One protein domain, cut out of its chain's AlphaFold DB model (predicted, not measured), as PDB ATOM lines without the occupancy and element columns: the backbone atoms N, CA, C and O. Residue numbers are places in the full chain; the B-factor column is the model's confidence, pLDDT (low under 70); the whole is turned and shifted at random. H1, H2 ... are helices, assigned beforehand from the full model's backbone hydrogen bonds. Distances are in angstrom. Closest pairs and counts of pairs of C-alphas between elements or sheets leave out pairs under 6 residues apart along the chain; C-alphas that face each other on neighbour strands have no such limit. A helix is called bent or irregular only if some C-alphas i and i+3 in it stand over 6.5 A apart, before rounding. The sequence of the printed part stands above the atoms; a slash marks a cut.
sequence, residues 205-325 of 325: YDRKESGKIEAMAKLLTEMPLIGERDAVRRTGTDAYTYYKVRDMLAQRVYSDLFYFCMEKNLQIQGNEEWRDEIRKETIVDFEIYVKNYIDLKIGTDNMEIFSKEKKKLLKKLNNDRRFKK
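Overview. This is residues 205 to 325 of the 325 residues of an uncharacterized protein of Leptotrichia sp. oral taxon 215 str. W9775 (UniProt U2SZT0). A long helical hairpin, H3 and H4, is crossed by H5, while H1 and H2 pack near the start of H3, far from the hairpin's turn. The printed part has 121 residues with five named helices, H1 to H5 in order, and is all helix. It is loose, with a radius of gyration of the C-alphas of 17.2 A, spanning 55 by 34 by 23 A.

Arrangement. The hub H3, residues 239 to 270, forms a hairpin with H4, residues 272 to 297, at a shallow tilt of 3 degrees; their closest C-alphas, of Ala 250 and Tyr 293, are 5.1 A apart. H1, residues 205 to 222, touches H3 with residues 212 to 220 alone, closest at C-alphas 217 and 245, 6.0 A. H2, residues 228 to 235, touches H3, closest at C-alphas 232 and 239, 6.4 A. H5, residues 303 to 323, touches H4 with residues 306 to 313 alone at a steep tilt of 59 degrees, closest at C-alphas 306 and 294, 6.9 A. Every O i to N i+4 pair is within hydrogen-bond range in H1, H2, H3 and H5; in H4, 18 of 22.

Along the chain. H3 runs 47.0 A from C-alpha 239 at (213.660, 174.042, 154.709). H4, 35.2 A, is irregular, with C-alphas 273 and 276 8.1 A apart. H5, 30.4 A, ends at (203.540, 205.552, 145.939).

Size, cuts and confidence. The printed part has no cut, and its four links are tight. Residues 271 to 275, 278 and 322 to 325 have pLDDT under 70.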
ATOM      1  N   TYR A 205     197.543 171.100 165.850       78.50
ATOM      2  CA  TYR A 205     198.332 171.263 164.632       78.50
ATOM      3  C   TYR A 205     198.955 172.666 164.550       78.50
ATOM      4  O   TYR A 205     200.171 172.794 164.462       78.50
ATOM      5  N   ASP A 206     198.140 173.712 164.694       77.62
ATOM      6  CA  ASP A 206     198.567 175.112 164.636       77.62
ATOM      7  C   ASP A 206     199.575 175.459 165.736       77.62
ATOM      8  O   ASP A 206     200.554 176.160 165.491       77.62
ATOM      9  N   ARG A 207     199.410 174.902 166.944       80.06
ATOM     10  CA  ARG A 207     200.405 175.043 168.017       80.06
ATOM     11  C   ARG A 207     201.745 174.410 167.640       80.06
ATOM     12  O   ARG A 207     202.782 175.012 167.910       80.06
ATOM     13  N   LYS A 208     201.739 173.212 167.042       83.00
ATOM     14  CA  LYS A 208     202.969 172.549 166.581       83.00
ATOM     15  C   LYS A 208     203.644 173.372 165.481       83.00
ATOM     16  O   LYS A 208     204.836 173.638 165.584       83.00
ATOM     17  N   GLU A 209     202.885 173.832 164.490       81.88
ATOM     18  CA  GLU A 209     203.397 174.692 163.414       81.88
ATOM     19  C   GLU A 209     203.934 176.032 163.935       81.88
ATOM     20  O   GLU A 209     205.032 176.453 163.570       81.88
ATOM     21  N   SER A 210     203.222 176.672 164.862       80.56
ATOM     22  CA  SER A 210     203.673 177.907 165.511       80.56
ATOM     23  C   SER A 210     204.972 177.702 166.290       80.56
ATOM     24  O   SER A 210     205.866 178.540 166.210       80.56
ATOM     25  N   GLY A 211     205.118 176.567 166.983       85.50
ATOM     26  CA  GLY A 211     206.351 176.219 167.691       85.50
ATOM     27  C   GLY A 211     207.557 176.082 166.757       85.50
ATOM     28  O   GLY A 211     208.640 176.565 167.086       85.50
ATOM     29  N   LYS A 212     207.372 175.503 165.560       88.50
ATOM     30  CA  LYS A 212     208.431 175.438 164.533       88.50
ATOM     31  C   LYS A 212     208.859 176.833 164.078       88.50
ATOM     32  O   LYS A 212     210.053 177.121 163.995       88.50
ATOM     33  N   ILE A 213     207.881 177.699 163.801       85.06
ATOM     34  CA  ILE A 213     208.117 179.085 163.381       85.06
ATOM     35  C   ILE A 213     208.861 179.858 164.474       85.06
ATOM     36  O   ILE A 213     209.828 180.551 164.173       85.06
ATOM     37  N   GLU A 214     208.443 179.727 165.733       89.12
ATOM     38  CA  GLU A 214     209.053 180.418 166.871       89.12
ATOM     39  C   GLU A 214     210.503 179.977 167.103       89.12
ATOM     40  O   GLU A 214     211.389 180.823 167.232       89.12
ATOM     41  N   ALA A 215     210.767 178.666 167.079       90.44
ATOM     42  CA  ALA A 215     212.115 178.124 167.230       90.44
ATOM     43  C   ALA A 215     213.060 178.622 166.122       90.44
ATOM     44  O   ALA A 215     214.167 179.086 166.404       90.44
ATOM     45  N   MET A 216     212.602 178.584 164.866       92.75
ATOM     46  CA  MET A 216     213.369 179.089 163.726       92.75
ATOM     47  C   MET A 216     213.573 180.607 163.794       92.75
ATOM     48  O   MET A 216     214.668 181.095 163.518       92.75
ATOM     49  N   ALA A 217     212.554 181.363 164.208       89.75
ATOM     50  CA  ALA A 217     212.640 182.816 164.320       89.75
ATOM     51  C   ALA A 217     213.645 183.241 165.389       89.75
ATOM     52  O   ALA A 217     214.438 184.156 165.159       89.75
ATOM     53  N   LYS A 218     213.648 182.552 166.534       91.94
ATOM     54  CA  LYS A 218     214.635 182.764 167.591       91.94
ATOM     55  C   LYS A 218     216.052 182.506 167.076       91.94
ATOM     56  O   LYS A 218     216.902 183.384 167.199       91.94
ATOM     57  N   LEU A 219     216.278 181.363 166.422       93.31
ATOM     58  CA  LEU A 219     217.595 181.007 165.890       93.31
ATOM     59  C   LEU A 219     218.102 182.021 164.855       93.31
ATOM     60  O   LEU A 219     219.248 182.445 164.935       93.31
ATOM     61  N   LEU A 220     217.258 182.437 163.908       88.88
ATOM     62  CA  LEU A 220     217.638 183.399 162.866       88.88
ATOM     63  C   LEU A 220     217.862 184.816 163.404       88.88
ATOM     64  O   LEU A 220     218.629 185.571 162.818       88.88
ATOM     65  N   THR A 221     217.217 185.178 164.514       88.56
ATOM     66  CA  THR A 221     217.451 186.468 165.180       88.56
ATOM     67  C   THR A 221     218.807 186.482 165.892       88.56
ATOM     68  O   THR A 221     219.496 187.497 165.877       88.56
ATOM     69  N   GLU A 222     219.206 185.360 166.498       89.31
ATOM     70  CA  GLU A 222     220.494 185.216 167.195       89.31
ATOM     71  C   GLU A 222     221.659 184.958 166.221       89.31
ATOM     72  O   GLU A 222     222.772 185.437 166.432       89.31
ATOM     73  N   MET A 223     221.412 184.208 165.143       90.56
ATOM     74  CA  MET A 223     222.415 183.762 164.173       90.56
ATOM     75  C   MET A 223     221.919 183.961 162.731       90.56
ATOM     76  O   MET A 223     221.665 182.984 162.026       90.56
ATOM     77  N   PRO A 224     221.793 185.201 162.235       90.50
ATOM     78  CA  PRO A 224     221.174 185.461 160.933       90.50
ATOM     79  C   PRO A 224     221.947 184.871 159.745       90.50
ATOM     80  O   PRO A 224     221.343 184.525 158.731       90.50
ATOM     81  N   LEU A 225     223.264 184.677 159.880       92.12
ATOM     82  CA  LEU A 225     224.135 184.101 158.846       92.12
ATOM     83  C   LEU A 225     224.108 182.563 158.787       92.12
ATOM     84  O   LEU A 225     224.801 181.970 157.965       92.12
ATOM     85  N   ILE A 226     223.338 181.894 159.652       91.75
ATOM     86  CA  ILE A 226     223.281 180.430 159.664       91.75
ATOM     87  C   ILE A 226     222.726 179.876 158.342       91.75
ATOM     88  O   ILE A 226     221.706 180.339 157.819       91.75
ATOM     89  N   GLY A 227     223.393 178.851 157.809       92.25
ATOM     90  CA  GLY A 227     222.946 178.139 156.615       92.25
ATOM     91  C   GLY A 227     221.713 177.271 156.877       92.25
ATOM     92  O   GLY A 227     221.498 176.791 157.990       92.25
ATOM     93  N   GLU A 228     220.922 177.028 155.831       95.00
ATOM     94  CA  GLU A 228     219.669 176.255 155.891       95.00
ATOM     95  C   GLU A 228     219.834 174.905 156.602       95.00
ATOM     96  O   GLU A 228     219.111 174.619 157.556       95.00
ATOM     97  N   ARG A 229     220.805 174.086 156.174       95.50
ATOM     98  CA  ARG A 229     221.010 172.729 156.711       95.50
ATOM     99  C   ARG A 229     221.281 172.737 158.213       95.50
ATOM    100  O   ARG A 229     220.737 171.916 158.950       95.50
ATOM    101  N   ASP A 230     222.110 173.672 158.668       95.81
ATOM    102  CA  ASP A 230     222.466 173.791 160.080       95.81
ATOM    103  C   ASP A 230     221.300 174.330 160.907       95.81
ATOM    104  O   ASP A 230     221.082 173.859 162.025       95.81
ATOM    105  N   ALA A 231     220.532 175.271 160.349       94.88
ATOM    106  CA  ALA A 231     219.335 175.805 160.980       94.88
ATOM    107  C   ALA A 231     218.286 174.710 161.182       94.88
ATOM    108  O   ALA A 231     217.872 174.464 162.310       94.88
ATOM    109  N   VAL A 232     217.950 173.992 160.106       96.56
ATOM    110  CA  VAL A 232     217.003 172.869 160.095       96.56
ATOM    111  C   VAL A 232     217.394 171.794 161.109       96.56
ATOM    112  O   VAL A 232     216.550 171.337 161.879       96.56
ATOM    113  N   ARG A 233     218.681 171.432 161.170       96.06
ATOM    114  CA  ARG A 233     219.187 170.451 162.139       96.06
ATOM    115  C   ARG A 233     219.048 170.930 163.585       96.06
ATOM    116  O   ARG A 233     218.718 170.127 164.449       96.06
ATOM    117  N   ARG A 234     219.318 172.210 163.869       94.25
ATOM    118  CA  ARG A 234     219.241 172.763 165.234       94.25
ATOM    119  C   ARG A 234     217.808 172.944 165.725       94.25
ATOM    120  O   ARG A 234     217.564 172.782 166.915       94.25
ATOM    121  N   THR A 235     216.885 173.298 164.839       91.00
ATOM    122  CA  THR A 235     215.480 173.547 165.197       91.00
ATOM    123  C   THR A 235     214.608 172.300 165.096       91.00
ATOM    124  O   THR A 235     213.502 172.303 165.626       91.00
ATOM    125  N   GLY A 236     215.070 171.253 164.403       92.06
ATOM    126  CA  GLY A 236     214.261 170.070 164.112       92.06
ATOM    127  C   GLY A 236     213.078 170.372 163.184       92.06
ATOM    128  O   GLY A 236     212.023 169.756 163.316       92.06
ATOM    129  N   THR A 237     213.219 171.359 162.293       93.00
ATOM    130  CA  THR A 237     212.159 171.792 161.361       93.00
ATOM    131  C   THR A 237     212.483 171.387 159.920       93.00
ATOM    132  O   THR A 237     213.220 170.437 159.693       93.00
ATOM    133  N   ASP A 238     211.933 172.094 158.930       92.62
ATOM    134  CA  ASP A 238     212.157 171.865 157.501       92.62
ATOM    135  C   ASP A 238     212.657 173.133 156.781       92.62
ATOM    136  O   ASP A 238     212.629 174.244 157.326       92.62
ATOM    137  N   ALA A 239     213.136 172.959 155.546       95.12
ATOM    138  CA  ALA A 239     213.660 174.042 154.709       95.12
ATOM    139  C   ALA A 239     212.589 175.090 154.358       95.12
ATOM    140  O   ALA A 239     212.874 176.286 154.290       95.12
ATOM    141  N   TYR A 240     211.334 174.662 154.195       94.06
ATOM    142  CA  TYR A 240     210.224 175.579 153.949       94.06
ATOM    143  C   TYR A 240     210.059 176.566 155.115       94.06
ATOM    144  O   TYR A 240     209.968 177.776 154.903       94.06
ATOM    145  N   THR A 241     210.108 176.064 156.349       90.94
ATOM    146  CA  THR A 241     210.048 176.870 157.572       90.94
ATOM    147  C   THR A 241     211.215 177.853 157.641       90.94
ATOM    148  O   THR A 241     211.001 179.024 157.950       90.94
ATOM    149  N   TYR A 242     212.432 177.422 157.295       94.06
ATOM    150  CA  TYR A 242     213.614 178.292 157.252       94.06
ATOM    151  C   TYR A 242     213.409 179.514 156.341       94.06
ATOM    152  O   TYR A 242     213.528 180.655 156.797       94.06
ATOM    153  N   TYR A 243     213.038 179.301 155.075       94.19
ATOM    154  CA  TYR A 243     212.854 180.404 154.125       94.19
ATOM    155  C   TYR A 243     211.645 181.279 154.450       94.19
ATOM    156  O   TYR A 243     211.730 182.506 154.346       94.19
ATOM    157  N   LYS A 244     210.534 180.672 154.886       91.81
ATOM    158  CA  LYS A 244     209.330 181.401 155.304       91.81
ATOM    159  C   LYS A 244     209.634 182.357 156.454       91.81
ATOM    160  O   LYS A 244     209.233 183.518 156.413       91.81
ATOM    161  N   VAL A 245     210.344 181.881 157.477       90.50
ATOM    162  CA  VAL A 245     210.676 182.698 158.647       90.50
ATOM    163  C   VAL A 245     211.692 183.779 158.299       90.50
ATOM    164  O   VAL A 245     211.516 184.916 158.735       90.50
ATOM    165  N   ARG A 246     212.699 183.477 157.469       92.06
ATOM    166  CA  ARG A 246     213.632 184.494 156.959       92.06
ATOM    167  C   ARG A 246     212.916 185.628 156.243       92.06
ATOM    168  O   ARG A 246     213.159 186.791 156.556       92.06
ATOM    169  N   ASP A 247     212.014 185.307 155.317       91.38
ATOM    170  CA  ASP A 247     211.258 186.336 154.607       91.38
ATOM    171  C   ASP A 247     210.377 187.139 155.568       91.38
ATOM    172  O   ASP A 247     210.427 188.364 155.555       91.38
ATOM    173  N   MET A 248     209.659 186.472 156.477       91.19
ATOM    174  CA  MET A 248     208.832 187.137 157.488       91.19
ATOM    175  C   MET A 248     209.635 188.127 158.352       91.19
ATOM    176  O   MET A 248     209.193 189.258 158.565       91.19
ATOM    177  N   LEU A 249     210.812 187.725 158.845       88.06
ATOM    178  CA  LEU A 249     211.682 188.585 159.652       88.06
ATOM    179  C   LEU A 249     212.252 189.743 158.826       88.06
ATOM    180  O   LEU A 249     212.219 190.889 159.274       88.06
ATOM    181  N   ALA A 250     212.704 189.472 157.600       89.44
ATOM    182  CA  ALA A 250     213.193 190.504 156.695       89.44
ATOM    183  C   ALA A 250     212.103 191.533 156.359       89.44
ATOM    184  O   ALA A 250     212.371 192.732 156.372       89.44
ATOM    185  N   GLN A 251     210.861 191.107 156.104       88.81
ATOM    186  CA  GLN A 251     209.759 192.042 155.854       88.81
ATOM    187  C   GLN A 251     209.440 192.899 157.078       88.81
ATOM    188  O   GLN A 251     209.170 194.086 156.916       88.81
ATOM    189  N   ARG A 252     209.522 192.345 158.295       86.44
ATOM    190  CA  ARG A 252     209.346 193.135 159.522       86.44
ATOM    191  C   ARG A 252     210.394 194.247 159.617       86.44
ATOM    192  O   ARG A 252     210.023 195.408 159.737       86.44
ATOM    193  N   VAL A 253     211.675 193.909 159.456       84.62
ATOM    194  CA  VAL A 253     212.762 194.906 159.474       84.62
ATOM    195  C   VAL A 253     212.617 195.919 158.337       84.62
ATOM    196  O   VAL A 253     212.884 197.102 158.526       84.62
ATOM    197  N   TYR A 254     212.154 195.484 157.162       89.06
ATOM    198  CA  TYR A 254     211.854 196.389 156.053       89.06
ATOM    199  C   TYR A 254     210.762 197.398 156.409       89.06
ATOM    200  O   TYR A 254     210.907 198.582 156.112       89.06
ATOM    201  N   SER A 255     209.670 196.941 157.030       84.88
ATOM    202  CA  SER A 255     208.604 197.825 157.493       84.88
ATOM    203  C   SER A 255     209.141 198.846 158.492       84.88
ATOM    204  O   SER A 255     208.917 200.038 158.294       84.88
ATOM    205  N   ASP A 256     209.909 198.406 159.491       85.56
ATOM    206  CA  ASP A 256     210.503 199.290 160.500       85.56
ATOM    207  C   ASP A 256     211.427 200.338 159.857       85.56
ATOM    208  O   ASP A 256     211.284 201.534 160.108       85.56
ATOM    209  N   LEU A 257     212.301 199.915 158.935       86.75
ATOM    210  CA  LEU A 257     213.165 200.806 158.158       86.75
ATOM    211  C   LEU A 257     212.363 201.823 157.336       86.75
ATOM    212  O   LEU A 257     212.724 203.000 157.264       86.75
ATOM    213  N   PHE A 258     211.281 201.380 156.695       85.19
ATOM    214  CA  PHE A 258     210.430 202.247 155.890       85.19
ATOM    215  C   PHE A 258     209.762 203.324 156.754       85.19
ATOM    216  O   PHE A 258     209.798 204.503 156.394       85.19
ATOM    217  N   TYR A 259     209.199 202.944 157.905       85.06
ATOM    218  CA  TYR A 259     208.596 203.886 158.853       85.06
ATOM    219  C   TYR A 259     209.626 204.854 159.433       85.06
ATOM    220  O   TYR A 259     209.390 206.060 159.407       85.06
ATOM    221  N   PHE A 260     210.787 204.347 159.850       83.00
ATOM    222  CA  PHE A 260     211.909 205.160 160.313       83.00
ATOM    223  C   PHE A 260     212.294 206.225 159.280       83.00
ATOM    224  O   PHE A 260     212.392 207.410 159.596       83.00
ATOM    225  N   CYS A 261     212.437 205.828 158.011       84.19
ATOM    226  CA  CYS A 261     212.730 206.770 156.937       84.19
ATOM    227  C   CYS A 261     211.629 207.830 156.805       84.19
ATOM    228  O   CYS A 261     211.939 209.010 156.653       84.19
ATOM    229  N   MET A 262     210.351 207.446 156.835       82.38
ATOM    230  CA  MET A 262     209.236 208.395 156.723       82.38
ATOM    231  C   MET A 262     209.234 209.418 157.864       82.38
ATOM    232  O   MET A 262     209.171 210.616 157.598       82.38
ATOM    233  N   GLU A 263     209.374 208.960 159.107       82.56
ATOM    234  CA  GLU A 263     209.413 209.817 160.293       82.56
ATOM    235  C   GLU A 263     210.573 210.819 160.229       82.56
ATOM    236  O   GLU A 263     210.378 212.021 160.411       82.56
ATOM    237  N   LYS A 264     211.775 210.351 159.883       78.62
ATOM    238  CA  LYS A 264     212.959 211.214 159.791       78.62
ATOM    239  C   LYS A 264     212.863 212.238 158.668       78.62
ATOM    240  O   LYS A 264     213.312 213.368 158.834       78.62
ATOM    241  N   ASN A 265     212.219 211.898 157.552       79.06
ATOM    242  CA  ASN A 265     211.944 212.883 156.505       79.06
ATOM    243  C   ASN A 265     210.990 213.988 156.985       79.06
ATOM    244  O   ASN A 265     211.230 215.147 156.662       79.06
ATOM    245  N   LEU A 266     209.953 213.651 157.761       77.88
ATOM    246  CA  LEU A 266     209.047 214.646 158.348       77.88
ATOM    247  C   LEU A 266     209.778 215.540 159.359       77.88
ATOM    248  O   LEU A 266     209.619 216.756 159.325       77.88
ATOM    249  N   GLN A 267     210.638 214.958 160.203       70.75
ATOM    250  CA  GLN A 267     211.469 215.719 161.146       70.75
ATOM    251  C   GLN A 267     212.391 216.709 160.420       70.75
ATOM    252  O   GLN A 267     212.476 217.864 160.827       70.75
ATOM    253  N   ILE A 268     213.025 216.289 159.322       70.06
ATOM    254  CA  ILE A 268     213.877 217.156 158.492       70.06
ATOM    255  C   ILE A 268     213.072 218.282 157.826       70.06
ATOM    256  O   ILE A 268     213.570 219.397 157.707       70.06
ATOM    257  N   GLN A 269     211.849 218.002 157.365       71.94
ATOM    258  CA  GLN A 269     210.980 219.020 156.765       71.94
ATOM    259  C   GLN A 269     210.521 220.064 157.787       71.94
ATOM    260  O   GLN A 269     210.435 221.237 157.451       71.94
ATOM    261  N   GLY A 270     210.245 219.645 159.025       71.94
ATOM    262  CA  GLY A 270     209.827 220.545 160.101       71.94
ATOM    263  C   GLY A 270     210.964 221.324 160.775       71.94
ATOM    264  O   GLY A 270     210.675 222.230 161.546       71.94
ATOM    265  N   ASN A 271     212.232 220.982 160.513       67.81
ATOM    266  CA  ASN A 271     213.409 221.564 161.172       67.81
ATOM    267  C   ASN A 271     214.512 221.859 160.145       67.81
ATOM    268  O   ASN A 271     215.556 221.203 160.132       67.81
ATOM    269  N   GLU A 272     214.275 222.823 159.251       65.62
ATOM    270  CA  GLU A 272     215.209 223.123 158.156       65.62
ATOM    271  C   GLU A 272     216.598 223.556 158.641       65.62
ATOM    272  O   GLU A 272     217.588 223.152 158.033       65.62
ATOM    273  N   GLU A 273     216.672 224.292 159.754       62.69
ATOM    274  CA  GLU A 273     217.925 224.768 160.362       62.69
ATOM    275  C   GLU A 273     218.819 223.634 160.891       62.69
ATOM    276  O   GLU A 273     220.036 223.765 160.869       62.69
ATOM    277  N   TRP A 274     218.231 222.505 161.306       66.38
ATOM    278  CA  TRP A 274     218.939 221.360 161.912       66.38
ATOM    279  C   TRP A 274     218.990 220.134 160.994       66.38
ATOM    280  O   TRP A 274     219.244 219.005 161.421       66.38
ATOM    281  N   ARG A 275     218.688 220.330 159.707       68.62
ATOM    282  CA  ARG A 275     218.570 219.258 158.713       68.62
ATOM    283  C   ARG A 275     219.808 218.368 158.661       68.62
ATOM    284  O   ARG A 275     219.674 217.148 158.530       68.62
ATOM    285  N   ASP A 276     220.993 218.963 158.691       71.62
ATOM    286  CA  ASP A 276     222.241 218.239 158.463       71.62
ATOM    287  C   ASP A 276     222.715 217.494 159.716       71.62
ATOM    288  O   ASP A 276     223.219 216.375 159.597       71.62
ATOM    289  N   GLU A 277     222.465 218.033 160.910       72.50
ATOM    290  CA  GLU A 277     222.632 217.340 162.191       72.50
ATOM    291  C   GLU A 277     221.716 216.114 162.268       72.50
ATOM    292  O   GLU A 277     222.200 214.996 162.465       72.50
ATOM    293  N   ILE A 278     220.414 216.287 161.995       65.25
ATOM    294  CA  ILE A 278     219.437 215.188 162.011       65.25
ATOM    295  C   ILE A 278     219.851 214.094 161.022       65.25
ATOM    296  O   ILE A 278     219.784 212.904 161.337       65.25
ATOM    297  N   ARG A 279     220.319 214.464 159.822       73.38
ATOM    298  CA  ARG A 279     220.823 213.496 158.836       73.38
ATOM    299  C   ARG A 279     222.042 212.733 159.342       73.38
ATOM    300  O   ARG A 279     222.068 211.515 159.185       73.38
ATOM    301  N   LYS A 280     223.025 213.414 159.935       75.69
ATOM    302  CA  LYS A 280     224.243 212.777 160.461       75.69
ATOM    303  C   LYS A 280     223.922 211.750 161.542       75.69
ATOM    304  O   LYS A 280     224.442 210.639 161.479       75.69
ATOM    305  N   GLU A 281     223.034 212.085 162.471       74.56
ATOM    306  CA  GLU A 281     222.600 211.166 163.533       74.56
ATOM    307  C   GLU A 281     221.830 209.961 162.970       74.56
ATOM    308  O   GLU A 281     222.032 208.824 163.388       74.56
ATOM    309  N   THR A 282     221.005 210.192 161.948       77.12
ATOM    310  CA  THR A 282     220.128 209.174 161.342       77.12
ATOM    311  C   THR A 282     220.886 208.131 160.508       77.12
ATOM    312  O   THR A 282     220.399 207.011 160.339       77.12
ATOM    313  N   ILE A 283     222.066 208.464 159.969       80.50
ATOM    314  CA  ILE A 283     222.838 207.566 159.090       80.50
ATOM    315  C   ILE A 283     223.229 206.268 159.803       80.50
ATOM    316  O   ILE A 283     223.141 205.200 159.202       80.50
ATOM    317  N   VAL A 284     223.639 206.344 161.072       78.94
ATOM    318  CA  VAL A 284     224.094 205.161 161.820       78.94
ATOM    319  C   VAL A 284     222.948 204.165 161.988       78.94
ATOM    320  O   VAL A 284     223.087 202.994 161.635       78.94
ATOM    321  N   ASP A 285     221.790 204.643 162.441       80.81
ATOM    322  CA  ASP A 285     220.595 203.817 162.620       80.81
ATOM    323  C   ASP A 285     220.097 203.243 161.288       80.81
ATOM    324  O   ASP A 285     219.746 202.064 161.197       80.81
ATOM    325  N   PHE A 286     220.124 204.049 160.222       85.62
ATOM    326  CA  PHE A 286     219.768 203.605 158.878       85.62
ATOM    327  C   PHE A 286     220.625 202.418 158.416       85.62
ATOM    328  O   PHE A 286     220.092 201.418 157.928       85.62
ATOM    329  N   GLU A 287     221.946 202.497 158.590       86.62
ATOM    330  CA  GLU A 287     222.862 201.419 158.208       86.62
ATOM    331  C   GLU A 287     222.630 200.145 159.034       86.62
ATOM    332  O   GLU A 287     222.701 199.042 158.485       86.62
ATOM    333  N   ILE A 288     222.265 200.271 160.316       86.00
ATOM    334  CA  ILE A 288     221.891 199.129 161.164       86.00
ATOM    335  C   ILE A 288     220.651 198.421 160.602       86.00
ATOM    336  O   ILE A 288     220.658 197.199 160.437       86.00
ATOM    337  N   TYR A 289     219.600 199.166 160.254       85.81
ATOM    338  CA  TYR A 289     218.390 198.592 159.663       85.81
ATOM    339  C   TYR A 289     218.658 197.910 158.316       85.81
ATOM    340  O   TYR A 289     218.168 196.805 158.074       85.81
ATOM    341  N   VAL A 290     219.451 198.544 157.446       89.81
ATOM    342  CA  VAL A 290     219.853 197.969 156.154       89.81
ATOM    343  C   VAL A 290     220.610 196.663 156.359       89.81
ATOM    344  O   VAL A 290     220.293 195.666 155.707       89.81
ATOM    345  N   LYS A 291     221.577 196.647 157.282       88.12
ATOM    346  CA  LYS A 291     222.353 195.449 157.591       88.12
ATOM    347  C   LYS A 291     221.454 194.328 158.106       88.12
ATOM    348  O   LYS A 291     221.475 193.239 157.544       88.12
ATOM    349  N   ASN A 292     220.607 194.612 159.093       88.56
ATOM    350  CA  ASN A 292     219.687 193.626 159.662       88.56
ATOM    351  C   ASN A 292     218.734 193.050 158.606       88.56
ATOM    352  O   ASN A 292     218.486 191.845 158.588       88.56
ATOM    353  N   TYR A 293     218.225 193.889 157.697       91.38
ATOM    354  CA  TYR A 293     217.382 193.434 156.595       91.38
ATOM    355  C   TYR A 293     218.118 192.433 155.698       91.38
ATOM    356  O   TYR A 293     217.582 191.364 155.407       91.38
ATOM    357  N   ILE A 294     219.337 192.762 155.262       91.00
ATOM    358  CA  ILE A 294     220.119 191.921 154.342       91.00
ATOM    359  C   ILE A 294     220.560 190.623 155.031       91.00
ATOM    360  O   ILE A 294     220.435 189.547 154.442       91.00
ATOM    361  N   ASP A 295     220.995 190.710 156.288       88.50
ATOM    362  CA  ASP A 295     221.392 189.559 157.102       88.50
ATOM    363  C   ASP A 295     220.230 188.569 157.267       88.50
ATOM    364  O   ASP A 295     220.417 187.363 157.149       88.50
ATOM    365  N   LEU A 296     219.004 189.050 157.474       90.12
ATOM    366  CA  LEU A 296     217.833 188.177 157.589       90.12
ATOM    367  C   LEU A 296     217.326 187.678 156.230       90.12
ATOM    368  O   LEU A 296     216.871 186.539 156.119       90.12
ATOM    369  N   LYS A 297     217.393 188.517 155.190       90.75
ATOM    370  CA  LYS A 297     216.858 188.195 153.861       90.75
ATOM    371  C   LYS A 297     217.733 187.200 153.105       90.75
ATOM    372  O   LYS A 297     217.206 186.321 152.425       90.75
ATOM    373  N   ILE A 298     219.047 187.370 153.194       88.69
ATOM    374  CA  ILE A 298     220.046 186.620 152.424       88.69
ATOM    375  C   ILE A 298     220.950 185.824 153.362       88.69
ATOM    376  O   ILE A 298     221.232 184.656 153.095       88.69
ATOM    377  N   GLY A 299     221.359 186.440 154.475       86.56
ATOM    378  CA  GLY A 299     222.292 185.868 155.445       86.56
ATOM    379  C   GLY A 299     223.636 185.566 154.827       86.56
ATOM    380  O   GLY A 299     224.031 184.411 154.712       86.56
ATOM    381  N   THR A 300     224.305 186.631 154.401       83.25
ATOM    382  CA  THR A 300     225.620 186.574 153.778       83.25
ATOM    383  C   THR A 300     226.542 187.607 154.403       83.25
ATOM    384  O   THR A 300     226.134 188.731 154.678       83.25
ATOM    385  N   ASP A 301     227.794 187.221 154.594       85.56
ATOM    386  CA  ASP A 301     228.915 188.083 154.962       85.56
ATOM    387  C   ASP A 301     229.715 188.564 153.736       85.56
ATOM    388  O   ASP A 301     230.641 189.366 153.859       85.56
ATOM    389  N   ASN A 302     229.344 188.123 152.530       92.00
ATOM    390  CA  ASN A 302     229.996 188.535 151.297       92.00
ATOM    391  C   ASN A 302     229.645 189.995 150.961       92.00
ATOM    392  O   ASN A 302     228.507 190.327 150.612       92.00
ATOM    393  N   MET A 303     230.660 190.858 150.995       90.94
ATOM    394  CA  MET A 303     230.517 192.300 150.779       90.94
ATOM    395  C   MET A 303     230.018 192.686 149.381       90.94
ATOM    396  O   MET A 303     229.344 193.712 149.231       90.94
ATOM    397  N   GLU A 304     230.292 191.883 148.350       93.81
ATOM    398  CA  GLU A 304     229.777 192.141 147.002       93.81
ATOM    399  C   GLU A 304     228.274 191.882 146.923       93.81
ATOM    400  O   GLU A 304     227.526 192.687 146.356       93.81
ATOM    401  N   ILE A 305     227.824 190.767 147.509       91.50
ATOM    402  CA  ILE A 305     226.404 190.415 147.575       91.50
ATOM    403  C   ILE A 305     225.672 191.449 148.428       91.50
ATOM    404  O   ILE A 305     224.674 192.013 147.976       91.50
ATOM    405  N   PHE A 306     226.221 191.790 149.596       92.06
ATOM    406  CA  PHE A 306     225.691 192.842 150.459       92.06
ATOM    407  C   PHE A 306     225.504 194.164 149.702       92.06
ATOM    408  O   PHE A 306     224.426 194.758 149.718       92.06
ATOM    409  N   SER A 307     226.526 194.606 148.967       93.12
ATOM    410  CA  SER A 307     226.480 195.862 148.208       93.12
ATOM    411  C   SER A 307     225.420 195.848 147.104       93.12
ATOM    412  O   SER A 307     224.751 196.860 146.862       93.12
ATOM    413  N   LYS A 308     225.235 194.708 146.425       95.00
ATOM    414  CA  LYS A 308     224.183 194.531 145.410       95.00
ATOM    415  C   LYS A 308     222.790 194.592 146.037       95.00
ATOM    416  O   LYS A 308     221.922 195.295 145.518       95.00
ATOM    417  N   GLU A 309     222.582 193.914 147.160       93.31
ATOM    418  CA  GLU A 309     221.289 193.864 147.852       93.31
ATOM    419  C   GLU A 309     220.932 195.198 148.512       93.31
ATOM    420  O   GLU A 309     219.798 195.663 148.377       93.31
ATOM    421  N   LYS A 310     221.912 195.910 149.079       94.44
ATOM    422  CA  LYS A 310     221.740 197.289 149.555       94.44
ATOM    423  C   LYS A 310     221.226 198.208 148.446       94.44
ATOM    424  O   LYS A 310     220.262 198.945 148.649       94.44
ATOM    425  N   LYS A 311     221.805 198.140 147.240       95.50
ATOM    426  CA  LYS A 311     221.331 198.931 146.086       95.50
ATOM    427  C   LYS A 311     219.886 198.595 145.706       95.50
ATOM    428  O   LYS A 311     219.126 199.505 145.373       95.50
ATOM    429  N   LYS A 312     219.489 197.318 145.746       95.06
ATOM    430  CA  LYS A 312     218.101 196.897 145.479       95.06
ATOM    431  C   LYS A 312     217.138 197.426 146.541       95.06
ATOM    432  O   LYS A 312     216.102 197.984 146.187       95.06
ATOM    433  N   LEU A 313     217.504 197.311 147.817       93.88
ATOM    434  CA  LEU A 313     216.719 197.819 148.939       93.88
ATOM    435  C   LEU A 313     216.482 199.330 148.824       93.88
ATOM    436  O   LEU A 313     215.346 199.780 148.929       93.88
ATOM    437  N   LEU A 314     217.528 200.108 148.532       92.75
ATOM    438  CA  LEU A 314     217.419 201.558 148.340       92.75
ATOM    439  C   LEU A 314     216.471 201.926 147.191       92.75
ATOM    440  O   LEU A 314     215.654 202.836 147.327       92.75
ATOM    441  N   LYS A 315     216.542 201.203 146.064       93.00
ATOM    442  CA  LYS A 315     215.597 201.381 144.950       93.00
ATOM    443  C   LYS A 315     214.160 201.094 145.386       93.00
ATOM    444  O   LYS A 315     213.273 201.882 145.072       93.00
ATOM    445  N   LYS A 316     213.942 200.010 146.137       92.12
ATOM    446  CA  LYS A 316     212.623 199.643 146.670       92.12
ATOM    447  C   LYS A 316     212.070 200.723 147.606       92.12
ATOM    448  O   LYS A 316     210.966 201.196 147.375       92.12
ATOM    449  N   LEU A 317     212.861 201.185 148.579       89.56
ATOM    450  CA  LEU A 317     212.468 202.258 149.502       89.56
ATOM    451  C   LEU A 317     212.075 203.542 148.761       89.56
ATOM    452  O   LEU A 317     211.076 204.175 149.097       89.56
ATOM    453  N   ASN A 318     212.842 203.922 147.736       86.44
ATOM    454  CA  ASN A 318     212.542 205.101 146.926       86.44
ATOM    455  C   ASN A 318     211.242 204.951 146.128       86.44
ATOM    456  O   ASN A 318     210.484 205.915 146.033       86.44
ATOM    457  N   ASN A 319     210.975 203.767 145.575       87.50
ATOM    458  CA  ASN A 319     209.729 203.489 144.867       87.50
ATOM    459  C   ASN A 319     208.538 203.526 145.830       87.50
ATOM    460  O   ASN A 319     207.601 204.286 145.604       87.50
ATOM    461  N   ASP A 320     208.611 202.799 146.945       84.38
ATOM    462  CA  ASP A 320     207.525 202.713 147.929       84.38
ATOM    463  C   ASP A 320     207.203 204.084 148.552       84.38
ATOM    464  O   ASP A 320     206.042 204.396 148.812       84.38
ATOM    465  N   ARG A 321     208.211 204.954 148.733       75.69
ATOM    466  CA  ARG A 321     207.998 206.352 149.150       75.69
ATOM    467  C   ARG A 321     207.219 207.170 148.123       75.69
ATOM    468  O   ARG A 321     206.445 208.034 148.520       75.69
ATOM    469  N   ARG A 322     207.442 206.951 146.823       69.00
ATOM    470  CA  ARG A 322     206.744 207.683 145.752       69.00
ATOM    471  C   ARG A 322     205.274 207.290 145.651       69.00
ATOM    472  O   ARG A 322     204.474 208.154 145.340       69.00
ATOM    473  N   PHE A 323     204.927 206.038 145.952       57.56
ATOM    474  CA  PHE A 323     203.540 205.552 145.939       57.56
ATOM    475  C   PHE A 323     202.699 205.997 147.148       57.56
ATOM    476  O   PHE A 323     201.484 205.829 147.127       57.56
ATOM    477  N   LYS A 324     203.327 206.523 148.210       57.28
ATOM    478  CA  LYS A 324     202.640 207.062 149.401       57.28
ATOM    479  C   LYS A 324     202.581 208.597 149.452       57.28
ATOM    480  O   LYS A 324     202.057 209.127 150.430       57.28
ATOM    481  N   LYS A 325     203.152 209.290 148.460       47.91
ATOM    482  CA  LYS A 325     202.857 210.704 148.186       47.91
ATOM    483  C   LYS A 325     201.607 210.776 147.329       47.91
ATOM    484  O   LYS A 325     200.848 211.742 147.538       47.91
TER     485      LYS A 325